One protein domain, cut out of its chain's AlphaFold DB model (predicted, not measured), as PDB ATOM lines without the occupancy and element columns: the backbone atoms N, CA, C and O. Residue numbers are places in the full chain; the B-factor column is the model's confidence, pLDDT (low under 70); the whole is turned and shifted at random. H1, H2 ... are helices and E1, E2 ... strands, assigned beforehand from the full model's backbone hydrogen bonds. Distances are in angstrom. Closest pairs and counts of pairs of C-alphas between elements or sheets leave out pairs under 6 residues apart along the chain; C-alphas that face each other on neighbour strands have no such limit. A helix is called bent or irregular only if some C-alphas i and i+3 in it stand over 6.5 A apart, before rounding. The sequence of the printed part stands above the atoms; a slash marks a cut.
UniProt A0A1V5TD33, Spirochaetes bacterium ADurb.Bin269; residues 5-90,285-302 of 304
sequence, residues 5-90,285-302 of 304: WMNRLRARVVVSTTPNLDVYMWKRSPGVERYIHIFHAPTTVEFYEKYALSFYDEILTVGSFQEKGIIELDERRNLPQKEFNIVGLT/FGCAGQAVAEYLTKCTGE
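What this domain is: This is residues 5 to 90 and 285 to 302 of the 304 residues of a protein of Spirochaetes bacterium ADurb.Bin269 (UniProt A0A1V5TD33). Picture a twisted, curled sheet of four parallel strands with a helix on each face: H2 packs over E3 and E4 on one face, and H3 sits on the opposite face, near E1 and E4. The long strands E1 and E2 run side by side, E2 bending by 54 degrees at residue 34, while the short strands E3 and E4 make the other end of the sheet and the little helix H1 only grazes it. The printed part has 104 residues, with three named helices and four named strands in the order H1 E1 E2 E3 H2 E4 H3 along the chain; the sheet's order is E1 E2 E3 E4, and the class is mixed, helices and strands. The whole is compact, with a radius of gyration of the C-alphas of 13.4 A and spans of 34 by 30 by 21 A.

How they stand to each other: Start at residues 5 to 8, H1, which only just is on the sheet and only grazes it, with residues 6 to 8. Next look at E1, residues 10 to 16, parallel to E2, residues 31 to 38, at 15 degrees: N 36 and O 14 are 2.8 A apart, within hydrogen-bond range. E3, residues 58 to 61, is parallel to E2 at 22 degrees, with N 60 and O 37 at 2.8 A. H2, residues 64 to 76, leads to E4, residues 83 to 86, parallel to E3 at 21 degrees, with N 59 and O 83 at 2.9 A. E3, H2 and E4 form a strand-helix-strand unit, two parallel neighbour strands with a helix between, and its crossover is right-handed. H2 has a height over the sheet of 10.4 A and runs along the strands, at 12 degrees to E4 on the local plane; its closest C-alphas to E4 are those of Ser 64 and Ile 86, 6.8 A apart. Past the cut, H3, residues 288 to 301, is on the opposite face at a height over the sheet of 8.5 A, giving three layers, helices on both faces of a sheet; its closest C-alphas to E1 are those of Thr 300 and Arg 12, 6.9 A apart. In H3 every O i to N i+4 pair is within hydrogen-bond range, in H2 6 of 9 are, and H1 is too short for such a pair.

Where its parts are: Find C-alpha 5 at (55.114, -16.961, -46.907), where H1 begins; it ends at residue 8. E1 covers 14.7 A from C-alpha 10 to C-alpha 16, and E2 covers 20.2 A from C-alpha 31, at (60.746, -19.338, -36.409), to C-alpha 38. E3 and E4 have four residues each. H2 and H3 each measure 19.7 A; H2 is irregular, but only just, with C-alphas 65 and 68 6.7 A apart. H3 ends at C-alpha 301, at (52.507, -15.088, -20.878).

The domain as a whole: The two C-alphas farthest apart, those of Asn 78 and Gly 286, are 36.3 A apart. Residues 91 to 284 are not printed, and C-alphas 90 and 285 stand 8.4 A apart across the cut. Look for the long links at residues 17 to 30 and 39 to 57. The mean pLDDT of the printed part is 95.2, and residues 301 to 302 are under 70.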
ATOM      1  N   TRP A   5      54.627 -17.936 -47.893       86.94
ATOM      2  CA  TRP A   5      55.114 -16.961 -46.907       86.94
ATOM      3  C   TRP A   5      54.923 -17.450 -45.460       86.94
ATOM      4  O   TRP A   5      55.743 -17.115 -44.605       86.94
ATOM      5  N   MET A   6      53.919 -18.303 -45.208       90.50
ATOM      6  CA  MET A   6      53.669 -18.919 -43.896       90.50
ATOM      7  C   MET A   6      54.878 -19.731 -43.410       90.50
ATOM      8  O   MET A   6      55.165 -19.783 -42.218       90.50
ATOM      9  N   ASN A   7      55.658 -20.297 -44.337       93.12
ATOM     10  CA  ASN A   7      56.827 -21.127 -44.028       93.12
ATOM     11  C   ASN A   7      58.004 -20.305 -43.455       93.12
ATOM     12  O   ASN A   7      59.007 -20.866 -43.017       93.12
ATOM     13  N   ARG A   8      57.909 -18.966 -43.451       94.38
ATOM     14  CA  ARG A   8      58.924 -18.037 -42.917       94.38
ATOM     15  C   ARG A   8      58.427 -17.221 -41.716       94.38
ATOM     16  O   ARG A   8      59.069 -16.233 -41.356       94.38
ATOM     17  N   LEU A   9      57.288 -17.596 -41.133       95.25
ATOM     18  CA  LEU A   9      56.741 -16.944 -39.947       95.25
ATOM     19  C   LEU A   9      57.735 -16.946 -38.777       95.25
ATOM     20  O   LEU A   9      58.497 -17.888 -38.574       95.25
ATOM     21  N   ARG A  10      57.696 -15.877 -37.982       95.88
ATOM     22  CA  ARG A  10      58.356 -15.805 -36.678       95.88
ATOM     23  C   ARG A  10      57.323 -15.409 -35.635       95.88
ATOM     24  O   ARG A  10      56.845 -14.278 -35.666       95.88
ATOM     25  N   ALA A  11      56.948 -16.342 -34.771       94.81
ATOM     26  CA  ALA A  11      55.936 -16.141 -33.739       94.81
ATOM     27  C   ALA A  11      56.094 -17.196 -32.642       94.81
ATOM     28  O   ALA A  11      56.466 -18.324 -32.933       94.81
ATOM     29  N   ARG A  12      55.747 -16.881 -31.392       94.12
ATOM     30  CA  ARG A  12      55.697 -17.915 -30.341       94.12
ATOM     31  C   ARG A  12      54.617 -18.954 -30.649       94.12
ATOM     32  O   ARG A  12      54.852 -20.151 -30.596       94.12
ATOM     33  N   VAL A  13      53.439 -18.484 -31.053       95.88
ATOM     34  CA  VAL A  13      52.284 -19.335 -31.344       95.88
ATOM     35  C   VAL A  13      51.674 -18.947 -32.687       95.88
ATOM     36  O   VAL A  13      51.483 -17.763 -32.966       95.88
ATOM     37  N   VAL A  14      51.331 -19.944 -33.499       96.69
ATOM     38  CA  VAL A  14      50.468 -19.805 -34.678       96.69
ATOM     39  C   VAL A  14      49.197 -20.607 -34.441       96.69
ATOM     40  O   VAL A  14      49.257 -21.821 -34.267       96.69
ATOM     41  N   VAL A  15      48.048 -19.932 -34.462       96.94
ATOM     42  CA  VAL A  15      46.727 -20.569 -34.379       96.94
ATOM     43  C   VAL A  15      46.098 -20.578 -35.767       96.94
ATOM     44  O   VAL A  15      46.112 -19.553 -36.452       96.94
ATOM     45  N   SER A  16      45.554 -21.715 -36.194       95.88
ATOM     46  CA  SER A  16      44.979 -21.867 -37.531       95.88
ATOM     47  C   SER A  16      43.780 -22.807 -37.542       95.88
ATOM     48  O   SER A  16      43.745 -23.792 -36.812       95.88
ATOM     49  N   THR A  17      42.812 -22.522 -38.408       95.56
ATOM     50  CA  THR A  17      41.707 -23.434 -38.745       95.56
ATOM     51  C   THR A  17      42.008 -24.267 -39.994       95.56
ATOM     52  O   THR A  17      41.167 -25.041 -40.443       95.56
ATOM     53  N   THR A  18      43.157 -24.032 -40.636       94.06
ATOM     54  CA  THR A  18      43.548 -24.687 -41.886       94.06
ATOM     55  C   THR A  18      44.201 -26.037 -41.580       94.06
ATOM     56  O   THR A  18      45.148 -26.070 -40.803       94.06
ATOM     57  N   PRO A  19      43.763 -27.150 -42.180       94.75
ATOM     58  CA  PRO A  19      44.411 -28.444 -41.977       94.75
ATOM     59  C   PRO A  19      45.749 -28.553 -42.739       94.75
ATOM     60  O   PRO A  19      46.186 -27.631 -43.430       94.75
ATOM     61  N   ASN A  20      46.395 -29.715 -42.623       95.19
ATOM     62  CA  ASN A  20      47.525 -30.173 -43.435       95.19
ATOM     63  C   ASN A  20      48.816 -29.347 -43.283       95.19
ATOM     64  O   ASN A  20      49.607 -29.235 -44.230       95.19
ATOM     65  N   LEU A  21      49.061 -28.813 -42.081       96.06
ATOM     66  CA  LEU A  21      50.378 -28.308 -41.691       96.06
ATOM     67  C   LEU A  21      51.428 -29.396 -41.943       96.06
ATOM     68  O   LEU A  21      51.234 -30.537 -41.563       96.06
ATOM     69  N   ASP A  22      52.523 -29.048 -42.607       94.94
ATOM     70  CA  ASP A  22      53.641 -29.931 -42.964       94.94
ATOM     71  C   ASP A  22      53.357 -31.074 -43.953       94.94
ATOM     72  O   ASP A  22      54.287 -31.752 -44.391       94.94
ATOM     73  N   VAL A  23      52.124 -31.216 -44.440       94.38
ATOM     74  CA  VAL A  23      51.762 -32.237 -45.438       94.38
ATOM     75  C   VAL A  23      52.087 -31.747 -46.852       94.38
ATOM     76  O   VAL A  23      52.963 -32.287 -47.529       94.38
ATOM     77  N   TYR A  24      51.455 -30.649 -47.282       90.88
ATOM     78  CA  TYR A  24      51.556 -30.122 -48.651       90.88
ATOM     79  C   TYR A  24      52.498 -28.908 -48.738       90.88
ATOM     80  O   TYR A  24      53.668 -28.998 -48.368       90.88
ATOM     81  N   MET A  25      52.013 -27.768 -49.248       91.31
ATOM     82  CA  MET A  25      52.805 -26.553 -49.493       91.31
ATOM     83  C   MET A  25      53.091 -25.730 -48.231       91.31
ATOM     84  O   MET A  25      54.076 -24.987 -48.190       91.31
ATOM     85  N   TRP A  26      52.227 -25.835 -47.219       93.75
ATOM     86  CA  TRP A  26      52.440 -25.187 -45.931       93.75
ATOM     87  C   TRP A  26      53.325 -26.075 -45.065       93.75
ATOM     88  O   TRP A  26      52.924 -27.166 -44.670       93.75
ATOM     89  N   LYS A  27      54.543 -25.609 -44.806       94.69
ATOM     90  CA  LYS A  27      55.537 -26.284 -43.973       94.69
ATOM     91  C   LYS A  27      55.697 -25.552 -42.654       94.69
ATOM     92  O   LYS A  27      55.501 -24.333 -42.588       94.69
ATOM     93  N   ARG A  28      56.096 -26.286 -41.616       95.31
ATOM     94  CA  ARG A  28      56.429 -25.681 -40.323       95.31
ATOM     95  C   ARG A  28      57.588 -24.700 -40.504       95.31
ATOM     96  O   ARG A  28      58.627 -25.029 -41.070       95.31
ATOM     97  N   SER A  29      57.401 -23.470 -40.037       96.25
ATOM     98  CA  SER A  29      58.473 -22.479 -40.007       96.25
ATOM     99  C   SER A  29      59.391 -22.697 -38.801       96.25
ATOM    100  O   SER A  29      58.876 -22.761 -37.686       96.25
ATOM    101  N   PRO A  30      60.730 -22.702 -38.972       94.25
ATOM    102  CA  PRO A  30      61.677 -22.784 -37.854       94.25
ATOM    103  C   PRO A  30      61.599 -21.610 -36.869       94.25
ATOM    104  O   PRO A  30      62.158 -21.681 -35.783       94.25
ATOM    105  N   GLY A  31      60.962 -20.502 -37.265       95.81
ATOM    106  CA  GLY A  31      60.746 -19.338 -36.409       95.81
ATOM    107  C   GLY A  31      59.487 -19.415 -35.547       95.81
ATOM    108  O   GLY A  31      59.174 -18.432 -34.875       95.81
ATOM    109  N   VAL A  32      58.743 -20.523 -35.610       96.88
ATOM    110  CA  VAL A  32      57.521 -20.725 -34.834       96.88
ATOM    111  C   VAL A  32      57.741 -21.797 -33.778       96.88
ATOM    112  O   VAL A  32      58.126 -22.912 -34.117       96.88
ATOM    113  N   GLU A  33      57.488 -21.456 -32.514       95.00
ATOM    114  CA  GLU A  33      57.676 -22.388 -31.391       95.00
ATOM    115  C   GLU A  33      56.541 -23.418 -31.329       95.00
ATOM    116  O   GLU A  33      56.793 -24.588 -31.049       95.00
ATOM    117  N   ARG A  34      55.300 -22.995 -31.611       95.38
ATOM    118  CA  ARG A  34      54.103 -23.830 -31.453       95.38
ATOM    119  C   ARG A  34      53.022 -23.534 -32.493       95.38
ATOM    120  O   ARG A  34      52.671 -22.379 -32.736       95.38
ATOM    121  N   TYR A  35      52.454 -24.588 -33.066       97.56
ATOM    122  CA  TYR A  35      51.298 -24.563 -33.953       97.56
ATOM    123  C   TYR A  35      50.097 -25.197 -33.270       97.56
ATOM    124  O   TYR A  35      50.142 -26.341 -32.822       97.56
ATOM    125  N   ILE A  36      48.994 -24.462 -33.270       98.12
ATOM    126  CA  ILE A  36      47.746 -24.851 -32.631       98.12
ATOM    127  C   ILE A  36      46.645 -24.880 -33.688       98.12
ATOM    128  O   ILE A  36      46.409 -23.877 -34.371       98.12
ATOM    129  N   HIS A  37      45.959 -26.010 -33.821       98.31
ATOM    130  CA  HIS A  37      44.747 -26.068 -34.630       98.31
ATOM    131  C   HIS A  37      43.546 -25.638 -33.789       98.31
ATOM    132  O   HIS A  37      43.401 -26.077 -32.653       98.31
ATOM    133  N   ILE A  38      42.655 -24.821 -34.347       98.00
ATOM    134  CA  ILE A  38      41.353 -24.511 -33.751       98.00
ATOM    135  C   ILE A  38      40.241 -24.944 -34.701       98.00
ATOM    136  O   ILE A  38      40.253 -24.612 -35.886       98.00
ATOM    137  N   PHE A  39      39.270 -25.695 -34.186       97.00
ATOM    138  CA  PHE A  39      38.147 -26.153 -34.998       97.00
ATOM    139  C   PHE A  39      37.273 -24.993 -35.493       97.00
ATOM    140  O   PHE A  39      37.022 -24.021 -34.781       97.00
ATOM    141  N   HIS A  40      36.784 -25.127 -36.728       92.94
ATOM    142  CA  HIS A  40      35.890 -24.171 -37.395       92.94
ATOM    143  C   HIS A  40      34.518 -24.775 -37.727       92.94
ATOM    144  O   HIS A  40      33.791 -24.242 -38.559       92.94
ATOM    145  N   ALA A  41      34.180 -25.889 -37.080       93.69
ATOM    146  CA  ALA A  41      32.880 -26.539 -37.119       93.69
ATOM    147  C   ALA A  41      32.753 -27.452 -35.885       93.69
ATOM    148  O   ALA A  41      33.775 -27.901 -35.355       93.69
ATOM    149  N   PRO A  42      31.532 -27.768 -35.429       94.56
ATOM    150  CA  PRO A  42      31.287 -28.746 -34.367       94.56
ATOM    151  C   PRO A  42      31.330 -30.193 -34.905       94.56
ATOM    152  O   PRO A  42      30.468 -30.999 -34.574       94.56
ATOM    153  N   THR A  43      32.302 -30.497 -35.762       95.38
ATOM    154  CA  THR A  43      32.556 -31.823 -36.353       95.38
ATOM    155  C   THR A  43      33.894 -32.363 -35.863       95.38
ATOM    156  O   THR A  43      34.675 -31.621 -35.265       95.38
ATOM    157  N   THR A  44      34.206 -33.626 -36.113       96.50
ATOM    158  CA  THR A  44      35.510 -34.210 -35.783       96.50
ATOM    159  C   THR A  44      36.463 -34.165 -36.980       96.50
ATOM    160  O   THR A  44      36.222 -33.498 -37.990       96.50
ATOM    161  N   VAL A  45      37.615 -34.820 -36.828       96.56
ATOM    162  CA  VAL A  45      38.646 -34.946 -37.863       96.56
ATOM    163  C   VAL A  45      38.259 -35.946 -38.962       96.56
ATOM    164  O   VAL A  45      38.888 -35.959 -40.012       96.56
ATOM    165  N   GLU A  46      37.223 -36.761 -38.747       95.69
ATOM    166  CA  GLU A  46      36.848 -37.921 -39.571       95.69
ATOM    167  C   GLU A  46      36.772 -37.605 -41.067       95.69
ATOM    168  O   GLU A  46      37.305 -38.337 -41.896       95.69
ATOM    169  N   PHE A  47      36.161 -36.487 -41.440       93.06
ATOM    170  CA  PHE A  47      35.992 -36.125 -42.847       93.06
ATOM    171  C   PHE A  47      36.996 -35.096 -43.365       93.06
ATOM    172  O   PHE A  47      36.755 -34.474 -44.403       93.06
ATOM    173  N   TYR A  48      38.123 -34.932 -42.673       94.12
ATOM    174  CA  TYR A  48      39.273 -34.189 -43.180       94.12
ATOM    175  C   TYR A  48      40.129 -35.100 -44.073       94.12
ATOM    176  O   TYR A  48      40.068 -36.326 -43.973       94.12
ATOM    177  N   GLU A  49      40.915 -34.510 -44.977       93.50
ATOM    178  CA  GLU A  49      41.905 -35.262 -45.760       93.50
ATOM    179  C   GLU A  49      42.955 -35.908 -44.845       93.50
ATOM    180  O   GLU A  49      43.197 -35.451 -43.727       93.50
ATOM    181  N   LYS A  50      43.624 -36.957 -45.330       95.81
ATOM    182  CA  LYS A  50      44.668 -37.655 -44.568       95.81
ATOM    183  C   LYS A  50      45.749 -36.696 -44.043       95.81
ATOM    184  O   LYS A  50      46.208 -35.795 -44.748       95.81
ATOM    185  N   TYR A  51      46.214 -36.967 -42.829       96.94
ATOM    186  CA  TYR A  51      47.217 -36.200 -42.084       96.94
ATOM    187  C   TYR A  51      46.804 -34.764 -41.745       96.94
ATOM    188  O   TYR A  51      47.664 -33.917 -41.487       96.94
ATOM    189  N   ALA A  52      45.507 -34.456 -41.734       96.75
ATOM    190  CA  ALA A  52      45.041 -33.079 -41.617       96.75
ATOM    191  C   ALA A  52      45.487 -32.386 -40.326       96.75
ATOM    192  O   ALA A  52      45.873 -31.217 -40.365       96.75
ATOM    193  N   LEU A  53      45.462 -33.094 -39.196       97.81
ATOM    194  CA  LEU A  53      45.845 -32.539 -37.893       97.81
ATOM    195  C   LEU A  53      47.166 -33.114 -37.354       97.81
ATOM    196  O   LEU A  53      47.640 -32.694 -36.301       97.81
ATOM    197  N   SER A  54      47.792 -34.033 -38.095       97.00
ATOM    198  CA  SER A  54      48.905 -34.866 -37.620       97.00
ATOM    199  C   SER A  54      50.137 -34.095 -37.145       97.00
ATOM    200  O   SER A  54      50.808 -34.545 -36.220       97.00
ATOM    201  N   PHE A  55      50.434 -32.942 -37.749       96.94
ATOM    202  CA  PHE A  55      51.668 -32.191 -37.483       96.94
ATOM    203  C   PHE A  55      51.449 -30.878 -36.726       96.94
ATOM    204  O   PHE A  55      52.340 -30.026 -36.703       96.94
ATOM    205  N   TYR A  56      50.276 -30.698 -36.121       98.00
ATOM    206  CA  TYR A  56      50.059 -29.669 -35.105       98.00
ATOM    207  C   TYR A  56      50.691 -30.081 -33.773       98.00
ATOM    208  O   TYR A  56      50.939 -31.260 -33.553       98.00
ATOM    209  N   ASP A  57      50.971 -29.123 -32.892       97.31
ATOM    210  CA  ASP A  57      51.447 -29.423 -31.535       97.31
ATOM    211  C   ASP A  57      50.258 -29.590 -30.577       97.31
ATOM    212  O   ASP A  57      50.245 -30.476 -29.727       97.31
ATOM    213  N   GLU A  58      49.217 -28.774 -30.769       97.62
ATOM    214  CA  GLU A  58      48.030 -28.753 -29.915       97.62
ATOM    215  C   GLU A  58      46.748 -28.563 -30.717       97.62
ATOM    216  O   GLU A  58      46.753 -27.970 -31.804       97.62
ATOM    217  N   ILE A  59      45.634 -28.992 -30.128       98.44
ATOM    218  CA  ILE A  59      44.303 -28.871 -30.712       98.44
ATOM    219  C   ILE A  59      43.361 -28.187 -29.715       98.44
ATOM    220  O   ILE A  59      43.111 -28.680 -28.613       98.44
ATOM    221  N   LEU A  60      42.790 -27.059 -30.129       98.31
ATOM    222  CA  LEU A  60      41.685 -26.403 -29.444       98.31
ATOM    223  C   LEU A  60      40.366 -27.011 -29.911       98.31
ATOM    224  O   LEU A  60      39.950 -26.812 -31.059       98.31
ATOM    225  N   THR A  61      39.719 -27.752 -29.018       98.50
ATOM    226  CA  THR A  61      38.504 -28.517 -29.301       98.50
ATOM    227  C   THR A  61      37.245 -27.771 -28.856       98.50
ATOM    228  O   THR A  61      37.223 -26.993 -27.902       98.50
ATOM    229  N   VAL A  62      36.152 -28.025 -29.568       98.19
ATOM    230  CA  VAL A  62      34.783 -27.623 -29.233       98.19
ATOM    231  C   VAL A  62      34.286 -28.384 -28.001       98.19
ATOM    232  O   VAL A  62      33.593 -27.822 -27.149       98.19
ATOM    233  N   GLY A  63      34.665 -29.657 -27.903       98.00
ATOM    234  CA  GLY A  63      34.311 -30.580 -26.835       98.00
ATOM    235  C   GLY A  63      35.186 -31.829 -26.878       98.00
ATOM    236  O   GLY A  63      35.896 -32.066 -27.855       98.00
ATOM    237  N   SER A  64      35.094 -32.664 -25.842       97.44
ATOM    238  CA  SER A  64      35.908 -33.886 -25.724       97.44
ATOM    239  C   SER A  64      35.621 -34.924 -26.814       97.44
ATOM    240  O   SER A  64      36.421 -35.825 -27.049       97.44
ATOM    241  N   PHE A  65      34.490 -34.805 -27.517       97.25
ATOM    242  CA  PHE A  65      34.103 -35.721 -28.591       97.25
ATOM    243  C   PHE A  65      35.072 -35.721 -29.788       97.25
ATOM    244  O   PHE A  65      35.082 -36.679 -30.554       97.25
ATOM    245  N   GLN A  66      35.900 -34.683 -29.941       97.69
ATOM    246  CA  GLN A  66      36.862 -34.563 -31.044       97.69
ATOM    247  C   GLN A  66      38.206 -35.248 -30.758       97.69
ATOM    248  O   GLN A  66      39.001 -35.420 -31.678       97.69
ATOM    249  N   GLU A  67      38.478 -35.629 -29.508       97.56
ATOM    250  CA  GLU A  67      39.799 -36.113 -29.084       97.56
ATOM    251  C   GLU A  67      40.051 -37.554 -29.538       97.56
ATOM    252  O   GLU A  67      41.111 -37.848 -30.085       97.56
ATOM    253  N   LYS A  68      39.055 -38.442 -29.379       96.69
ATOM    254  CA  LYS A  68      39.202 -39.892 -29.601       96.69
ATOM    255  C   LYS A  68      39.793 -40.226 -30.976       96.69
ATOM    256  O   LYS A  68      40.779 -40.948 -31.047       96.69
ATOM    257  N   GLY A  69      39.203 -39.692 -32.047       96.88
ATOM    258  CA  GLY A  69      39.666 -39.971 -33.408       96.88
ATOM    259  C   GLY A  69      41.079 -39.441 -33.668       96.88
ATOM    260  O   GLY A  69      41.861 -40.093 -34.345       96.88
ATOM    261  N   ILE A  70      41.443 -38.293 -33.091       98.00
ATOM    262  CA  ILE A  70      42.787 -37.715 -33.257       98.00
ATOM    263  C   ILE A  70      43.834 -38.566 -32.529       98.00
ATOM    264  O   ILE A  70      44.875 -38.863 -33.109       98.00
ATOM    265  N   ILE A  71      43.538 -38.989 -31.295       98.00
ATOM    266  CA  ILE A  71      44.403 -39.875 -30.498       98.00
ATOM    267  C   ILE A  71      44.681 -41.169 -31.265       98.00
ATOM    268  O   ILE A  71      45.839 -41.546 -31.444       98.00
ATOM    269  N   GLU A  72      43.629 -41.805 -31.778       98.00
ATOM    270  CA  GLU A  72      43.725 -43.061 -32.520       98.00
ATOM    271  C   GLU A  72      44.574 -42.926 -33.795       98.00
ATOM    272  O   GLU A  72      45.440 -43.760 -34.070       98.00
ATOM    273  N   LEU A  73      44.377 -41.847 -34.558       98.19
ATOM    274  CA  LEU A  73      45.172 -41.570 -35.755       98.19
ATOM    275  C   LEU A  73      46.652 -41.351 -35.421       98.19
ATOM    276  O   LEU A  73      47.523 -41.831 -36.150       98.19
ATOM    277  N   ASP A  74      46.947 -40.637 -34.334       98.06
ATOM    278  CA  ASP A  74      48.318 -40.417 -33.883       98.06
ATOM    279  C   ASP A  74      48.980 -41.725 -33.428       98.06
ATOM    280  O   ASP A  74      50.116 -41.996 -33.823       98.06
ATOM    281  N   GLU A  75      48.270 -42.572 -32.676       97.94
ATOM    282  CA  GLU A  75      48.749 -43.900 -32.268       97.94
ATOM    283  C   GLU A  75      49.053 -44.776 -33.485       97.94
ATOM    284  O   GLU A  75      50.161 -45.302 -33.618       97.94
ATOM    285  N   ARG A  76      48.109 -44.868 -34.430       97.62
ATOM    286  CA  ARG A  76      48.256 -45.657 -35.663       97.62
ATOM    287  C   ARG A  76      49.463 -45.215 -36.496       97.62
ATOM    288  O   ARG A  76      50.081 -46.032 -37.179       97.62
ATOM    289  N   ARG A  77      49.810 -43.926 -36.447       97.25
ATOM    290  CA  ARG A  77      50.911 -43.320 -37.215       97.25
ATOM    291  C   ARG A  77      52.219 -43.214 -36.431       97.25
ATOM    292  O   ARG A  77      53.198 -42.721 -36.988       97.25
ATOM    293  N   ASN A  78      52.262 -43.681 -35.180       97.62
ATOM    294  CA  ASN A  78      53.385 -43.482 -34.258       97.62
ATOM    295  C   ASN A  78      53.796 -41.999 -34.130       97.62
ATOM    296  O   ASN A  78      54.984 -41.669 -34.106       97.62
ATOM    297  N   LEU A  79      52.812 -41.097 -34.087       97.12
ATOM    298  CA  LEU A  79      53.020 -39.665 -33.895       97.12
ATOM    299  C   LEU A  79      52.945 -39.290 -32.407       97.12
ATOM    300  O   LEU A  79      52.278 -39.972 -31.625       97.12
ATOM    301  N   PRO A  80      53.597 -38.186 -31.992       96.38
ATOM    302  CA  PRO A  80      53.389 -37.625 -30.665       96.38
ATOM    303  C   PRO A  80      51.914 -37.278 -30.449       96.38
ATOM    304  O   PRO A  80      51.299 -36.641 -31.309       96.38
ATOM    305  N   GLN A  81      51.383 -37.659 -29.289       96.62
ATOM    306  CA  GLN A  81      50.027 -37.301 -28.879       96.62
ATOM    307  C   GLN A  81      49.906 -35.785 -28.718       96.62
ATOM    308  O   GLN A  81      50.796 -35.146 -28.152       96.62
ATOM    309  N   LYS A  82      48.813 -35.214 -29.233       95.81
ATOM    310  CA  LYS A  82      48.543 -33.775 -29.126       95.81
ATOM    311  C   LYS A  82      48.097 -33.398 -27.723       95.81
ATOM    312  O   LYS A  82      47.447 -34.179 -27.030       95.81
ATOM    313  N   GLU A  83      48.382 -32.160 -27.334       96.06
ATOM    314  CA  GLU A  83      47.721 -31.558 -26.178       96.06
ATOM    315  C   GLU A  83      46.347 -31.021 -26.603       96.06
ATOM    316  O   GLU A  83      46.227 -30.267 -27.576       96.06
ATOM    317  N   PHE A  84      45.301 -31.415 -25.877       97.81
ATOM    318  CA  PHE A  84      43.926 -30.998 -26.140       97.81
ATOM    319  C   PHE A  84      43.473 -29.953 -25.128       97.81
ATOM    320  O   PHE A  84      43.642 -30.124 -23.921       97.81
ATOM    321  N   ASN A  85      42.843 -28.888 -25.621       97.44
ATOM    322  CA  ASN A  85      42.241 -27.864 -24.777       97.44
ATOM    323  C   ASN A  85      40.820 -27.572 -25.243       97.44
ATOM    324  O   ASN A  85      40.601 -27.042 -26.334       97.44
ATOM    325  N   ILE A  86      39.845 -27.895 -24.395       98.00
ATOM    326  CA  ILE A  86      38.435 -27.702 -24.712       98.00
ATOM    327  C   ILE A  86      38.056 -26.234 -24.489       98.00
ATOM    328  O   ILE A  86      37.957 -25.763 -23.355       98.00
ATOM    329  N   VAL A  87      37.814 -25.513 -25.580       97.75
ATOM    330  CA  VAL A  87      37.543 -24.066 -25.581       97.75
ATOM    331  C   VAL A  87      36.178 -23.696 -26.155       97.75
ATOM    332  O   VAL A  87      35.722 -22.578 -25.923       97.75
ATOM    333  N   GLY A  88      35.497 -24.613 -26.844       98.00
ATOM    334  CA  GLY A  88      34.246 -24.321 -27.546       98.00
ATOM    335  C   GLY A  88      34.466 -23.836 -28.980       98.00
ATOM    336  O   GLY A  88      35.535 -24.023 -29.556       98.00
ATOM    337  N   LEU A  89      33.444 -23.215 -29.573       97.69
ATOM    338  CA  LEU A  89      33.473 -22.769 -30.968       97.69
ATOM    339  C   LEU A  89      33.250 -21.259 -31.074       97.69
ATOM    340  O   LEU A  89      32.149 -20.756 -30.859       97.69
ATOM    341  N   THR A  90      34.309 -20.526 -31.415       96.62
ATOM    342  CA  THR A  90      34.362 -19.055 -31.313       96.62
ATOM    343  C   THR A  90      33.343 -18.333 -32.188       96.62
ATOM    344  O   THR A  90      32.852 -17.267 -31.810       96.62
ATOM    345  N   PHE A 285      29.493 -22.434 -24.905       97.88
ATOM    346  CA  PHE A 285      28.566 -22.040 -25.959       97.88
ATOM    347  C   PHE A 285      28.152 -20.568 -25.800       97.88
ATOM    348  O   PHE A 285      27.486 -20.201 -24.834       97.88
ATOM    349  N   GLY A 286      28.562 -19.730 -26.756       96.88
ATOM    350  CA  GLY A 286      28.323 -18.284 -26.752       96.88
ATOM    351  C   GLY A 286      29.346 -17.443 -25.985       96.88
ATOM    352  O   GLY A 286      29.183 -16.222 -25.925       96.88
ATOM    353  N   CYS A 287      30.393 -18.058 -25.433       97.19
ATOM    354  CA  CYS A 287      31.521 -17.371 -24.798       97.19
ATOM    355  C   CYS A 287      32.891 -18.011 -25.107       97.19
ATOM    356  O   CYS A 287      33.866 -17.791 -24.383       97.19
ATOM    357  N   ALA A 288      32.998 -18.792 -26.184       97.88
ATOM    358  CA  ALA A 288      34.210 -19.527 -26.537       97.88
ATOM    359  C   ALA A 288      35.387 -18.599 -26.880       97.88
ATOM    360  O   ALA A 288      36.543 -18.939 -26.634       97.88
ATOM    361  N   GLY A 289      35.119 -17.394 -27.396       97.31
ATOM    362  CA  GLY A 289      36.150 -16.397 -27.682       97.31
ATOM    363  C   GLY A 289      36.934 -15.980 -26.436       97.31
ATOM    364  O   GLY A 289      38.152 -15.812 -26.508       97.31
ATOM    365  N   GLN A 290      36.260 -15.873 -25.286       97.06
ATOM    366  CA  GLN A 290      36.919 -15.579 -24.014       97.06
ATOM    367  C   GLN A 290      37.818 -16.744 -23.581       97.06
ATOM    368  O   GLN A 290      38.981 -16.520 -23.255       97.06
ATOM    369  N   ALA A 291      37.316 -17.981 -23.651       97.25
ATOM    370  CA  ALA A 291      38.086 -19.170 -23.288       97.25
ATOM    371  C   ALA A 291      39.360 -19.326 -24.141       97.25
ATOM    372  O   ALA A 291      40.436 -19.599 -23.609       97.25
ATOM    373  N   VAL A 292      39.269 -19.078 -25.455       97.25
ATOM    374  CA  VAL A 292      40.436 -19.079 -26.353       97.25
ATOM    375  C   VAL A 292      41.432 -17.978 -25.982       97.25
ATOM    376  O   VAL A 292      42.632 -18.236 -25.922       97.25
ATOM    377  N   ALA A 293      40.966 -16.756 -25.712       96.12
ATOM    378  CA  ALA A 293      41.846 -15.644 -25.348       96.12
ATOM    379  C   ALA A 293      42.587 -15.899 -24.024       96.12
ATOM    380  O   ALA A 293      43.794 -15.658 -23.930       96.12
ATOM    381  N   GLU A 294      41.887 -16.425 -23.017       95.31
ATOM    382  CA  GLU A 294      42.476 -16.819 -21.734       95.31
ATOM    383  C   GLU A 294      43.528 -17.918 -21.912       95.31
ATOM    384  O   GLU A 294      44.601 -17.838 -21.312       95.31
ATOM    385  N   TYR A 295      43.252 -18.909 -22.764       95.31
ATOM    386  CA  TYR A 295      44.203 -19.967 -23.087       95.31
ATOM    387  C   TYR A 295      45.475 -19.412 -23.745       95.31
ATOM    388  O   TYR A 295      46.576 -19.585 -23.225       95.31
ATOM    389  N   LEU A 296      45.334 -18.656 -24.837       94.56
ATOM    390  CA  LEU A 296      46.478 -18.130 -25.590       94.56
ATOM    391  C   LEU A 296      47.317 -17.133 -24.780       94.56
ATOM    392  O   LEU A 296      48.539 -17.073 -24.942       94.56
ATOM    393  N   THR A 297      46.690 -16.376 -23.878       93.50
ATOM    394  CA  THR A 297      47.406 -15.482 -22.954       93.50
ATOM    395  C   THR A 297      48.274 -16.276 -21.982       93.50
ATOM    396  O   THR A 297      49.391 -15.857 -21.697       93.50
ATOM    397  N   LYS A 298      47.824 -17.448 -21.512       89.25
ATOM    398  CA  LYS A 298      48.655 -18.334 -20.680       89.25
ATOM    399  C   LYS A 298      49.820 -18.906 -21.488       89.25
ATOM    400  O   LYS A 298      50.960 -18.784 -21.054       89.25
ATOM    401  N   CYS A 299      49.562 -19.405 -22.700       85.12
ATOM    402  CA  CYS A 299      50.603 -19.949 -23.583       85.12
ATOM    403  C   CYS A 299      51.696 -18.929 -23.941       85.12
ATOM    404  O   CYS A 299      52.852 -19.296 -24.130       85.12
ATOM    405  N   THR A 300      51.342 -17.646 -24.061       83.00
ATOM    406  CA  THR A 300      52.278 -16.574 -24.444       83.00
ATOM    407  C   THR A 300      52.811 -15.764 -23.257       83.00
ATOM    408  O   THR A 300      53.834 -15.097 -23.390       83.00
ATOM    409  N   GLY A 301      52.150 -15.816 -22.098       68.56
ATOM    410  CA  GLY A 301      52.507 -15.088 -20.878       68.56
ATOM    411  C   GLY A 301      53.484 -15.824 -19.961       68.56
ATOM    412  O   GLY A 301      54.059 -15.199 -19.069       68.56
ATOM    413  N   GLU A 302      53.726 -17.119 -20.182       54.69
ATOM    414  CA  GLU A 302      54.842 -17.816 -19.544       54.69
ATOM    415  C   GLU A 302      56.169 -17.264 -20.095       54.69
ATOM    416  O   GLU A 302      56.662 -17.657 -21.154       54.69
TER     417      GLU A 302